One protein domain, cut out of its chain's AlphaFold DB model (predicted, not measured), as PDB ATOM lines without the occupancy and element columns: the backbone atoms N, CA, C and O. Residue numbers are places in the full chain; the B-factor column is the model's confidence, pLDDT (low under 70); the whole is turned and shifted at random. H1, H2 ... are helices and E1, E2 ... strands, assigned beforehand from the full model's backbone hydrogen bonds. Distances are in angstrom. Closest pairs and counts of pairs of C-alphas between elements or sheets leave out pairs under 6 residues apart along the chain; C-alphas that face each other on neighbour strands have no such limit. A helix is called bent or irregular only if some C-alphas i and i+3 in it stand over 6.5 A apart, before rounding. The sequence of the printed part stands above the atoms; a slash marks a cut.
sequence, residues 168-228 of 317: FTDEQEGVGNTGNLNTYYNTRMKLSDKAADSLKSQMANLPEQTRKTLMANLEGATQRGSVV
ATOM      1  N   PHE A 168     -10.047 -38.572  36.851       89.75
ATOM      2  CA  PHE A 168      -9.682 -38.746  35.456       89.75
ATOM      3  C   PHE A 168     -10.815 -38.275  34.547       89.75
ATOM      4  O   PHE A 168     -11.954 -38.091  34.987       89.75
ATOM      5  N   THR A 169     -10.489 -38.076  33.275       88.94
ATOM      6  CA  THR A 169     -11.457 -37.737  32.233       88.94
ATOM      7  C   THR A 169     -11.996 -39.016  31.607       88.94
ATOM      8  O   THR A 169     -11.228 -39.864  31.156       88.94
ATOM      9  N   ASP A 170     -13.314 -39.153  31.573       87.12
ATOM     10  CA  ASP A 170     -14.017 -40.192  30.830       87.12
ATOM     11  C   ASP A 170     -14.342 -39.681  29.424       87.12
ATOM     12  O   ASP A 170     -15.302 -38.942  29.214       87.12
ATOM     13  N   GLU A 171     -13.499 -40.051  28.462       82.50
ATOM     14  CA  GLU A 171     -13.625 -39.640  27.058       82.50
ATOM     15  C   GLU A 171     -14.647 -40.475  26.273       82.50
ATOM     16  O   GLU A 171     -14.841 -40.243  25.082       82.50
ATOM     17  N   GLN A 172     -15.313 -41.447  26.909       78.19
ATOM     18  CA  GLN A 172     -16.333 -42.231  26.224       78.19
ATOM     19  C   GLN A 172     -17.515 -41.339  25.850       78.19
ATOM     20  O   GLN A 172     -18.083 -40.631  26.687       78.19
ATOM     21  N   GLU A 173     -17.915 -41.402  24.585       67.12
ATOM     22  CA  GLU A 173     -19.133 -40.757  24.125       67.12
ATOM     23  C   GLU A 173     -20.332 -41.457  24.780       67.12
ATOM     24  O   GLU A 173     -20.581 -42.644  24.577       67.12
ATOM     25  N   GLY A 174     -21.049 -40.725  25.629       62.59
ATOM     26  CA  GLY A 174     -22.369 -41.142  26.077       62.59
ATOM     27  C   GLY A 174     -22.486 -42.202  27.165       62.59
ATOM     28  O   GLY A 174     -23.275 -43.139  27.052       62.59
ATOM     29  N   VAL A 175     -21.803 -42.006  28.288       58.97
ATOM     30  CA  VAL A 175     -21.979 -42.849  29.480       58.97
ATOM     31  C   VAL A 175     -23.168 -42.371  30.332       58.97
ATOM     32  O   VAL A 175     -23.283 -41.189  30.641       58.97
ATOM     33  N   GLY A 176     -24.054 -43.292  30.735       56.50
ATOM     34  CA  GLY A 176     -25.264 -43.036  31.540       56.50
ATOM     35  C   GLY A 176     -26.559 -43.451  30.823       56.50
ATOM     36  O   GLY A 176     -26.534 -43.794  29.648       56.50
ATOM     37  N   ASN A 177     -27.715 -43.399  31.501       49.69
ATOM     38  CA  ASN A 177     -29.018 -43.794  30.919       49.69
ATOM     39  C   ASN A 177     -29.467 -42.928  29.714       49.69
ATOM     40  O   ASN A 177     -30.503 -43.201  29.115       49.69
ATOM     41  N   THR A 178     -28.736 -41.858  29.388       52.50
ATOM     42  CA  THR A 178     -29.127 -40.806  28.436       52.50
ATOM     43  C   THR A 178     -28.150 -40.605  27.276       52.50
ATOM     44  O   THR A 178     -28.473 -39.833  26.380       52.50
ATOM     45  N   GLY A 179     -26.972 -41.242  27.281       63.34
ATOM     46  CA  GLY A 179     -26.028 -41.178  26.158       63.34
ATOM     47  C   GLY A 179     -25.327 -39.832  25.910       63.34
ATOM     48  O   GLY A 179     -24.532 -39.763  24.990       63.34
ATOM     49  N   ASN A 180     -25.552 -38.779  26.709       81.62
ATOM     50  CA  ASN A 180     -24.957 -37.443  26.473       81.62
ATOM     51  C   ASN A 180     -24.309 -36.813  27.720       81.62
ATOM     52  O   ASN A 180     -23.901 -35.654  27.695       81.62
ATOM     53  N   LEU A 181     -24.225 -37.536  28.845       87.69
ATOM     54  CA  LEU A 181     -23.759 -36.947  30.106       87.69
ATOM     55  C   LEU A 181     -22.310 -36.451  30.018       87.69
ATOM     56  O   LEU A 181     -22.010 -35.371  30.520       87.69
ATOM     57  N   ASN A 182     -21.432 -37.185  29.330       89.19
ATOM     58  CA  ASN A 182     -20.013 -36.829  29.189       89.19
ATOM     59  C   ASN A 182     -19.772 -35.573  28.342       89.19
ATOM     60  O   ASN A 182     -18.718 -34.956  28.467       89.19
ATOM     61  N   THR A 183     -20.753 -35.119  27.557       90.75
ATOM     62  CA  THR A 183     -20.691 -33.805  26.895       90.75
ATOM     63  C   THR A 183     -20.631 -32.661  27.909       90.75
ATOM     64  O   THR A 183     -20.094 -31.598  27.604       90.75
ATOM     65  N   TYR A 184     -21.169 -32.877  29.114       93.38
ATOM     66  CA  TYR A 184     -21.296 -31.864  30.160       93.38
ATOM     67  C   TYR A 184     -20.478 -32.190  31.419       93.38
ATOM     68  O   TYR A 184     -19.841 -31.305  31.985       93.38
ATOM     69  N   TYR A 185     -20.433 -33.465  31.814       93.06
ATOM     70  CA  TYR A 185     -19.776 -33.967  33.023       93.06
ATOM     71  C   TYR A 185     -18.936 -35.217  32.710       93.06
ATOM     72  O   TYR A 185     -19.353 -36.354  32.959       93.06
ATOM     73  N   ASN A 186     -17.736 -35.018  32.164       91.25
ATOM     74  CA  ASN A 186     -16.797 -36.104  31.847       91.25
ATOM     75  C   ASN A 186     -15.796 -36.400  32.969       91.25
ATOM     76  O   ASN A 186     -15.055 -37.376  32.900       91.25
ATOM     77  N   THR A 187     -15.764 -35.588  34.021       91.81
ATOM     78  CA  THR A 187     -14.869 -35.833  35.147       91.81
ATOM     79  C   THR A 187     -15.380 -37.007  35.987       91.81
ATOM     80  O   THR A 187     -16.566 -37.100  36.329       91.81
ATOM     81  N   ARG A 188     -14.470 -37.923  36.322       90.75
ATOM     82  CA  ARG A 188     -14.713 -39.091  37.173       90.75
ATOM     83  C   ARG A 188     -13.777 -39.103  38.361       90.75
ATOM     84  O   ARG A 188     -12.656 -38.621  38.259       90.75
ATOM     85  N   MET A 189     -14.214 -39.723  39.451       91.12
ATOM     86  CA  MET A 189     -13.377 -40.021  40.613       91.12
ATOM     87  C   MET A 189     -13.374 -41.527  40.864       91.12
ATOM     88  O   MET A 189     -14.439 -42.131  41.029       91.12
ATOM     89  N   LYS A 190     -12.188 -42.146  40.883       89.50
ATOM     90  CA  LYS A 190     -12.055 -43.563  41.242       89.50
ATOM     91  C   LYS A 190     -12.235 -43.751  42.738       89.50
ATOM     92  O   LYS A 190     -11.771 -42.947  43.545       89.50
ATOM     93  N   LEU A 191     -12.856 -44.864  43.110       89.50
ATOM     94  CA  LEU A 191     -12.805 -45.316  44.490       89.50
ATOM     95  C   LEU A 191     -11.363 -45.728  44.827       89.50
ATOM     96  O   LEU A 191     -10.777 -46.536  44.112       89.50
ATOM     97  N   SER A 192     -10.798 -45.187  45.910       89.19
ATOM     98  CA  SER A 192      -9.441 -45.554  46.347       89.19
ATOM     99  C   SER A 192      -9.342 -47.040  46.705       89.19
ATOM    100  O   SER A 192     -10.285 -47.581  47.287       89.19
ATOM    101  N   ASP A 193      -8.178 -47.656  46.481       89.44
ATOM    102  CA  ASP A 193      -7.932 -49.071  46.807       89.44
ATOM    103  C   ASP A 193      -8.244 -49.385  48.274       89.44
ATOM    104  O   ASP A 193      -8.967 -50.330  48.576       89.44
ATOM    105  N   LYS A 194      -7.825 -48.507  49.196       91.81
ATOM    106  CA  LYS A 194      -8.123 -48.636  50.631       91.81
ATOM    107  C   LYS A 194      -9.628 -48.684  50.917       91.81
ATOM    108  O   LYS A 194     -10.081 -49.481  51.740       91.81
ATOM    109  N   ALA A 195     -10.409 -47.818  50.271       91.06
ATOM    110  CA  ALA A 195     -11.862 -47.814  50.427       91.06
ATOM    111  C   ALA A 195     -12.494 -49.057  49.786       91.06
ATOM    112  O   ALA A 195     -13.400 -49.652  50.372       91.06
ATOM    113  N   ALA A 196     -11.988 -49.481  48.627       92.25
ATOM    114  CA  ALA A 196     -12.449 -50.686  47.956       92.25
ATOM    115  C   ALA A 196     -12.207 -51.939  48.806       92.25
ATOM    116  O   ALA A 196     -13.119 -52.741  48.985       92.25
ATOM    117  N   ASP A 197     -11.025 -52.087  49.398       94.44
ATOM    118  CA  ASP A 197     -10.673 -53.244  50.224       94.44
ATOM    119  C   ASP A 197     -11.443 -53.280  51.552       94.44
ATOM    120  O   ASP A 197     -11.879 -54.349  51.996       94.44
ATOM    121  N   SER A 198     -11.705 -52.112  52.147       94.81
ATOM    122  CA  SER A 198     -12.615 -51.994  53.295       94.81
ATOM    123  C   SER A 198     -14.022 -52.491  52.944       94.81
ATOM    124  O   SER A 198     -14.597 -53.307  53.668       94.81
ATOM    125  N   LEU A 199     -14.557 -52.072  51.793       93.94
ATOM    126  CA  LEU A 199     -15.869 -52.513  51.318       93.94
ATOM    127  C   LEU A 199     -15.893 -54.017  51.002       93.94
ATOM    128  O   LEU A 199     -16.838 -54.697  51.398       93.94
ATOM    129  N   LYS A 200     -14.847 -54.571  50.366       94.50
ATOM    130  CA  LYS A 200     -14.719 -56.027  50.138       94.50
ATOM    131  C   LYS A 200     -14.806 -56.814  51.439       94.50
ATOM    132  O   LYS A 200     -15.537 -57.799  51.505       94.50
ATOM    133  N   SER A 201     -14.110 -56.347  52.474       94.38
ATOM    134  CA  SER A 201     -14.090 -56.997  53.788       94.38
ATOM    135  C   SER A 201     -15.477 -57.014  54.440       94.38
ATOM    136  O   SER A 201     -15.887 -58.032  54.993       94.38
ATOM    137  N   GLN A 202     -16.245 -55.927  54.314       93.56
ATOM    138  CA  GLN A 202     -17.618 -55.843  54.835       93.56
ATOM    139  C   GLN A 202     -18.598 -56.775  54.105       93.56
ATOM    140  O   GLN A 202     -19.580 -57.228  54.689       93.56
ATOM    141  N   MET A 203     -18.331 -57.096  52.837       94.44
ATOM    142  CA  MET A 203     -19.186 -57.962  52.021       94.44
ATOM    143  C   MET A 203     -18.878 -59.460  52.158       94.44
ATOM    144  O   MET A 203     -19.605 -60.276  51.589       94.44
ATOM    145  N   ALA A 204     -17.825 -59.839  52.890       91.94
ATOM    146  CA  ALA A 204     -17.328 -61.215  52.947       91.94
ATOM    147  C   ALA A 204     -18.372 -62.230  53.451       91.94
ATOM    148  O   ALA A 204     -18.423 -63.349  52.949       91.94
ATOM    149  N   ASN A 205     -19.235 -61.815  54.384       93.38
ATOM    150  CA  ASN A 205     -20.228 -62.681  55.031       93.38
ATOM    151  C   ASN A 205     -21.648 -62.535  54.454       93.38
ATOM    152  O   ASN A 205     -22.606 -63.045  55.034       93.38
ATOM    153  N   LEU A 206     -21.814 -61.808  53.344       95.69
ATOM    154  CA  LEU A 206     -23.118 -61.656  52.697       95.69
ATOM    155  C   LEU A 206     -23.502 -62.913  51.899       95.69
ATOM    156  O   LEU A 206     -22.616 -63.628  51.421       95.69
ATOM    157  N   PRO A 207     -24.812 -63.151  51.676       97.31
ATOM    158  CA  PRO A 207     -25.275 -64.209  50.785       97.31
ATOM    159  C   PRO A 207     -24.591 -64.133  49.419       97.31
ATOM    160  O   PRO A 207     -24.407 -63.042  48.873       97.31
ATOM    161  N   GLU A 208     -24.235 -65.285  48.849       95.31
ATOM    162  CA  GLU A 208     -23.369 -65.368  47.666       95.31
ATOM    163  C   GLU A 208     -23.862 -64.513  46.491       95.31
ATOM    164  O   GLU A 208     -23.085 -63.756  45.907       95.31
ATOM    165  N   GLN A 209     -25.162 -64.571  46.195       95.19
ATOM    166  CA  GLN A 209     -25.753 -63.800  45.104       95.19
ATOM    167  C   GLN A 209     -25.667 -62.286  45.355       95.19
ATOM    168  O   GLN A 209     -25.298 -61.530  44.457       95.19
ATOM    169  N   THR A 210     -25.943 -61.840  46.583       94.50
ATOM    170  CA  THR A 210     -25.816 -60.431  46.986       94.50
ATOM    171  C   THR A 210     -24.364 -59.971  46.901       94.50
ATOM    172  O   THR A 210     -24.081 -58.926  46.315       94.50
ATOM    173  N   ARG A 211     -23.429 -60.774  47.425       95.50
ATOM    174  CA  ARG A 211     -21.990 -60.497  47.368       95.50
ATOM    175  C   ARG A 211     -21.520 -60.357  45.922       95.50
ATOM    176  O   ARG A 211     -20.813 -59.405  45.617       95.50
ATOM    177  N   LYS A 212     -21.944 -61.249  45.019       94.44
ATOM    178  CA  LYS A 212     -21.589 -61.197  43.592       94.44
ATOM    179  C   LYS A 212     -22.043 -59.894  42.928       94.44
ATOM    180  O   LYS A 212     -21.241 -59.250  42.256       94.44
ATOM    181  N   THR A 213     -23.293 -59.479  43.139       93.56
ATOM    182  CA  THR A 213     -23.809 -58.212  42.591       93.56
ATOM    183  C   THR A 213     -23.038 -57.006  43.124       93.56
ATOM    184  O   THR A 213     -22.655 -56.127  42.353       93.56
ATOM    185  N   LEU A 214     -22.773 -56.958  44.431       93.75
ATOM    186  CA  LEU A 214     -22.058 -55.834  45.030       93.75
ATOM    187  C   LEU A 214     -20.570 -55.799  44.639       93.75
ATOM    188  O   LEU A 214     -20.042 -54.712  44.418       93.75
ATOM    189  N   MET A 215     -19.915 -56.956  44.480       92.25
ATOM    190  CA  MET A 215     -18.550 -57.049  43.940       92.25
ATOM    191  C   MET A 215     -18.470 -56.476  42.522       92.25
ATOM    192  O   MET A 215     -17.600 -55.652  42.257       92.25
ATOM    193  N   ALA A 216     -19.408 -56.830  41.638       90.06
ATOM    194  CA  ALA A 216     -19.446 -56.290  40.276       90.06
ATOM    195  C   ALA A 216     -19.642 -54.759  40.262       90.06
ATOM    196  O   ALA A 216     -19.008 -54.046  39.483       90.06
ATOM    197  N   ASN A 217     -20.478 -54.230  41.163       88.25
ATOM    198  CA  ASN A 217     -20.643 -52.784  41.327       88.25
ATOM    199  C   ASN A 217     -19.359 -52.114  41.835       88.25
ATOM    200  O   ASN A 217     -18.993 -51.041  41.354       88.25
ATOM    201  N   LEU A 218     -18.668 -52.751  42.784       90.81
ATOM    202  CA  LEU A 218     -17.411 -52.260  43.333       90.81
ATOM    203  C   LEU A 218     -16.304 -52.218  42.272       90.81
ATOM    204  O   LEU A 218     -15.620 -51.205  42.159       90.81
ATOM    205  N   GLU A 219     -16.160 -53.275  41.471       86.56
ATOM    206  CA  GLU A 219     -15.237 -53.314  40.327       86.56
ATOM    207  C   GLU A 219     -15.556 -52.209  39.316       86.56
ATOM    208  O   GLU A 219     -14.665 -51.504  38.840       86.56
ATOM    209  N   GLY A 220     -16.845 -51.985  39.045       83.38
ATOM    210  CA  GLY A 220     -17.292 -50.858  38.238       83.38
ATOM    211  C   GLY A 220     -16.836 -49.510  38.804       83.38
ATOM    212  O   GLY A 220     -16.345 -48.677  38.045       83.38
ATOM    213  N   ALA A 221     -16.956 -49.297  40.115       83.81
ATOM    214  CA  ALA A 221     -16.579 -48.047  40.776       83.81
ATOM    215  C   ALA A 221     -15.056 -47.819  40.843       83.81
ATOM    216  O   ALA A 221     -14.606 -46.673  40.772       83.81
ATOM    217  N   THR A 222     -14.248 -48.876  40.957       85.88
ATOM    218  CA  THR A 222     -12.778 -48.764  40.950       85.88
ATOM    219  C   THR A 222     -12.221 -48.559  39.540       85.88
ATOM    220  O   THR A 222     -11.252 -47.820  39.368       85.88
ATOM    221  N   GLN A 223     -12.847 -49.150  38.517       82.88
ATOM    222  CA  GLN A 223     -12.393 -49.027  37.127       82.88
ATOM    223  C   GLN A 223     -12.950 -47.786  36.419       82.88
ATOM    224  O   GLN A 223     -12.178 -47.012  35.851       82.88
ATOM    225  N   ARG A 224     -14.274 -47.584  36.460       81.81
ATOM    226  CA  ARG A 224     -14.988 -46.516  35.728       81.81
ATOM    227  C   ARG A 224     -15.214 -45.250  36.551       81.81
ATOM    228  O   ARG A 224     -15.575 -44.219  35.991       81.81
ATOM    229  N   GLY A 225     -14.977 -45.311  37.859       86.81
ATOM    230  CA  GLY A 225     -15.202 -44.186  38.757       86.81
ATOM    231  C   GLY A 225     -16.672 -43.775  38.863       86.81
ATOM    232  O   GLY A 225     -17.563 -44.325  38.218       86.81
ATOM    233  N   SER A 226     -16.922 -42.791  39.719       85.00
ATOM    234  CA  SER A 226     -18.222 -42.126  39.833       85.00
ATOM    235  C   SER A 226     -18.208 -40.798  39.087       85.00
ATOM    236  O   SER A 226     -17.170 -40.139  39.024       85.00
ATOM    237  N   VAL A 227     -19.362 -40.401  38.541       87.88
ATOM    238  CA  VAL A 227     -19.568 -39.072  37.942       87.88
ATOM    239  C   VAL A 227     -19.298 -38.001  38.995       87.88
ATOM    240  O   VAL A 227     -19.808 -38.080  40.112       87.88
ATOM    241  N   VAL A 228     -18.527 -36.986  38.621       90.38
ATOM    242  CA  VAL A 228     -18.307 -35.785  39.427       90.38
ATOM    243  C   VAL A 228     -19.142 -34.665  38.819       90.38
ATOM    244  O   VAL A 228     -19.057 -34.424  37.615       90.38
TER     245      VAL A 228
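What this domain is: This is residues 168 to 228 of the 317 residues of an uncharacterized protein of Roseburia sp. AM23-20 (UniProt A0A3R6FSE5). A helical hairpin, H2 side by side with the shorter H1, makes one end of a long, flat shape, and a smaller head of loop and short strand makes the other end. In the head the three-residue strand E1 lies between two short pieces of chain, residues 168 to 169 and residues 226 to 227, and the loop of residues 170 to 186 reaches out from there. The printed part has 61 residues, with the named elements in the order E1, H1, H2; it is mostly helix, though under half of the residues, 29, are in named elements. It is loose, with a radius of gyration of the C-alphas of 13.7 A, and spans 40 by 23 by 13 A.

Where its parts are: The longest helix, H2, holds residues 208 to 223 and measures 22.3 A from its first C-alpha at (-23.369, -65.368, 47.666) to its last at (-12.393, -49.027, 37.127). H1 comes before it, residues 193 to 202, and measures 14.3 A, beginning with C-alpha 193 at (-7.932, -49.071, 46.807). E1 is residues 187 to 189, 7.0 A long, with C-alpha 187 at (-14.869, -35.833, 35.147). Residues 168 to 186 hold no named element.

How they stand to each other: H2 and H1 form a helical hairpin, two helices that follow each other in the chain and run opposite ways. They touch at a shallow tilt of 7 degrees, and their centres are 11.4 A apart. The closest C-alphas of the two are those of Ala 196 and Leu 218, 7.0 A apart. H2 touches H1 with residues 215 to 222 alone. In both helices every O i to N i+4 pair is within hydrogen-bond range, and neither is bent. E1 is apart from H2 and also from H1. It pairs with no named strand, but two short antiparallel pairings involve it: residues 168 to 169 with residues 187 to 188 of E1, and residues 188 to 189 of E1 with residues 226 to 227.

The domain as a whole: The two C-alphas farthest apart are those of Thr 183 and Asn 205, at 40.3 A, while the first and last printed C-alphas, of Phe 168 and Val 228, are 9.9 A apart. The printed part has no cut. The links from E1 to H1, with 3 residues, and from H1 to H2, with 5 residues, are tight. The C-alphas of residues 168 to 186 lie 12 to 20 A from the mean of the C-alphas. The mean pLDDT of the printed part is 86.7, and the model's confidence is low, under 70, at residues 173 to 179.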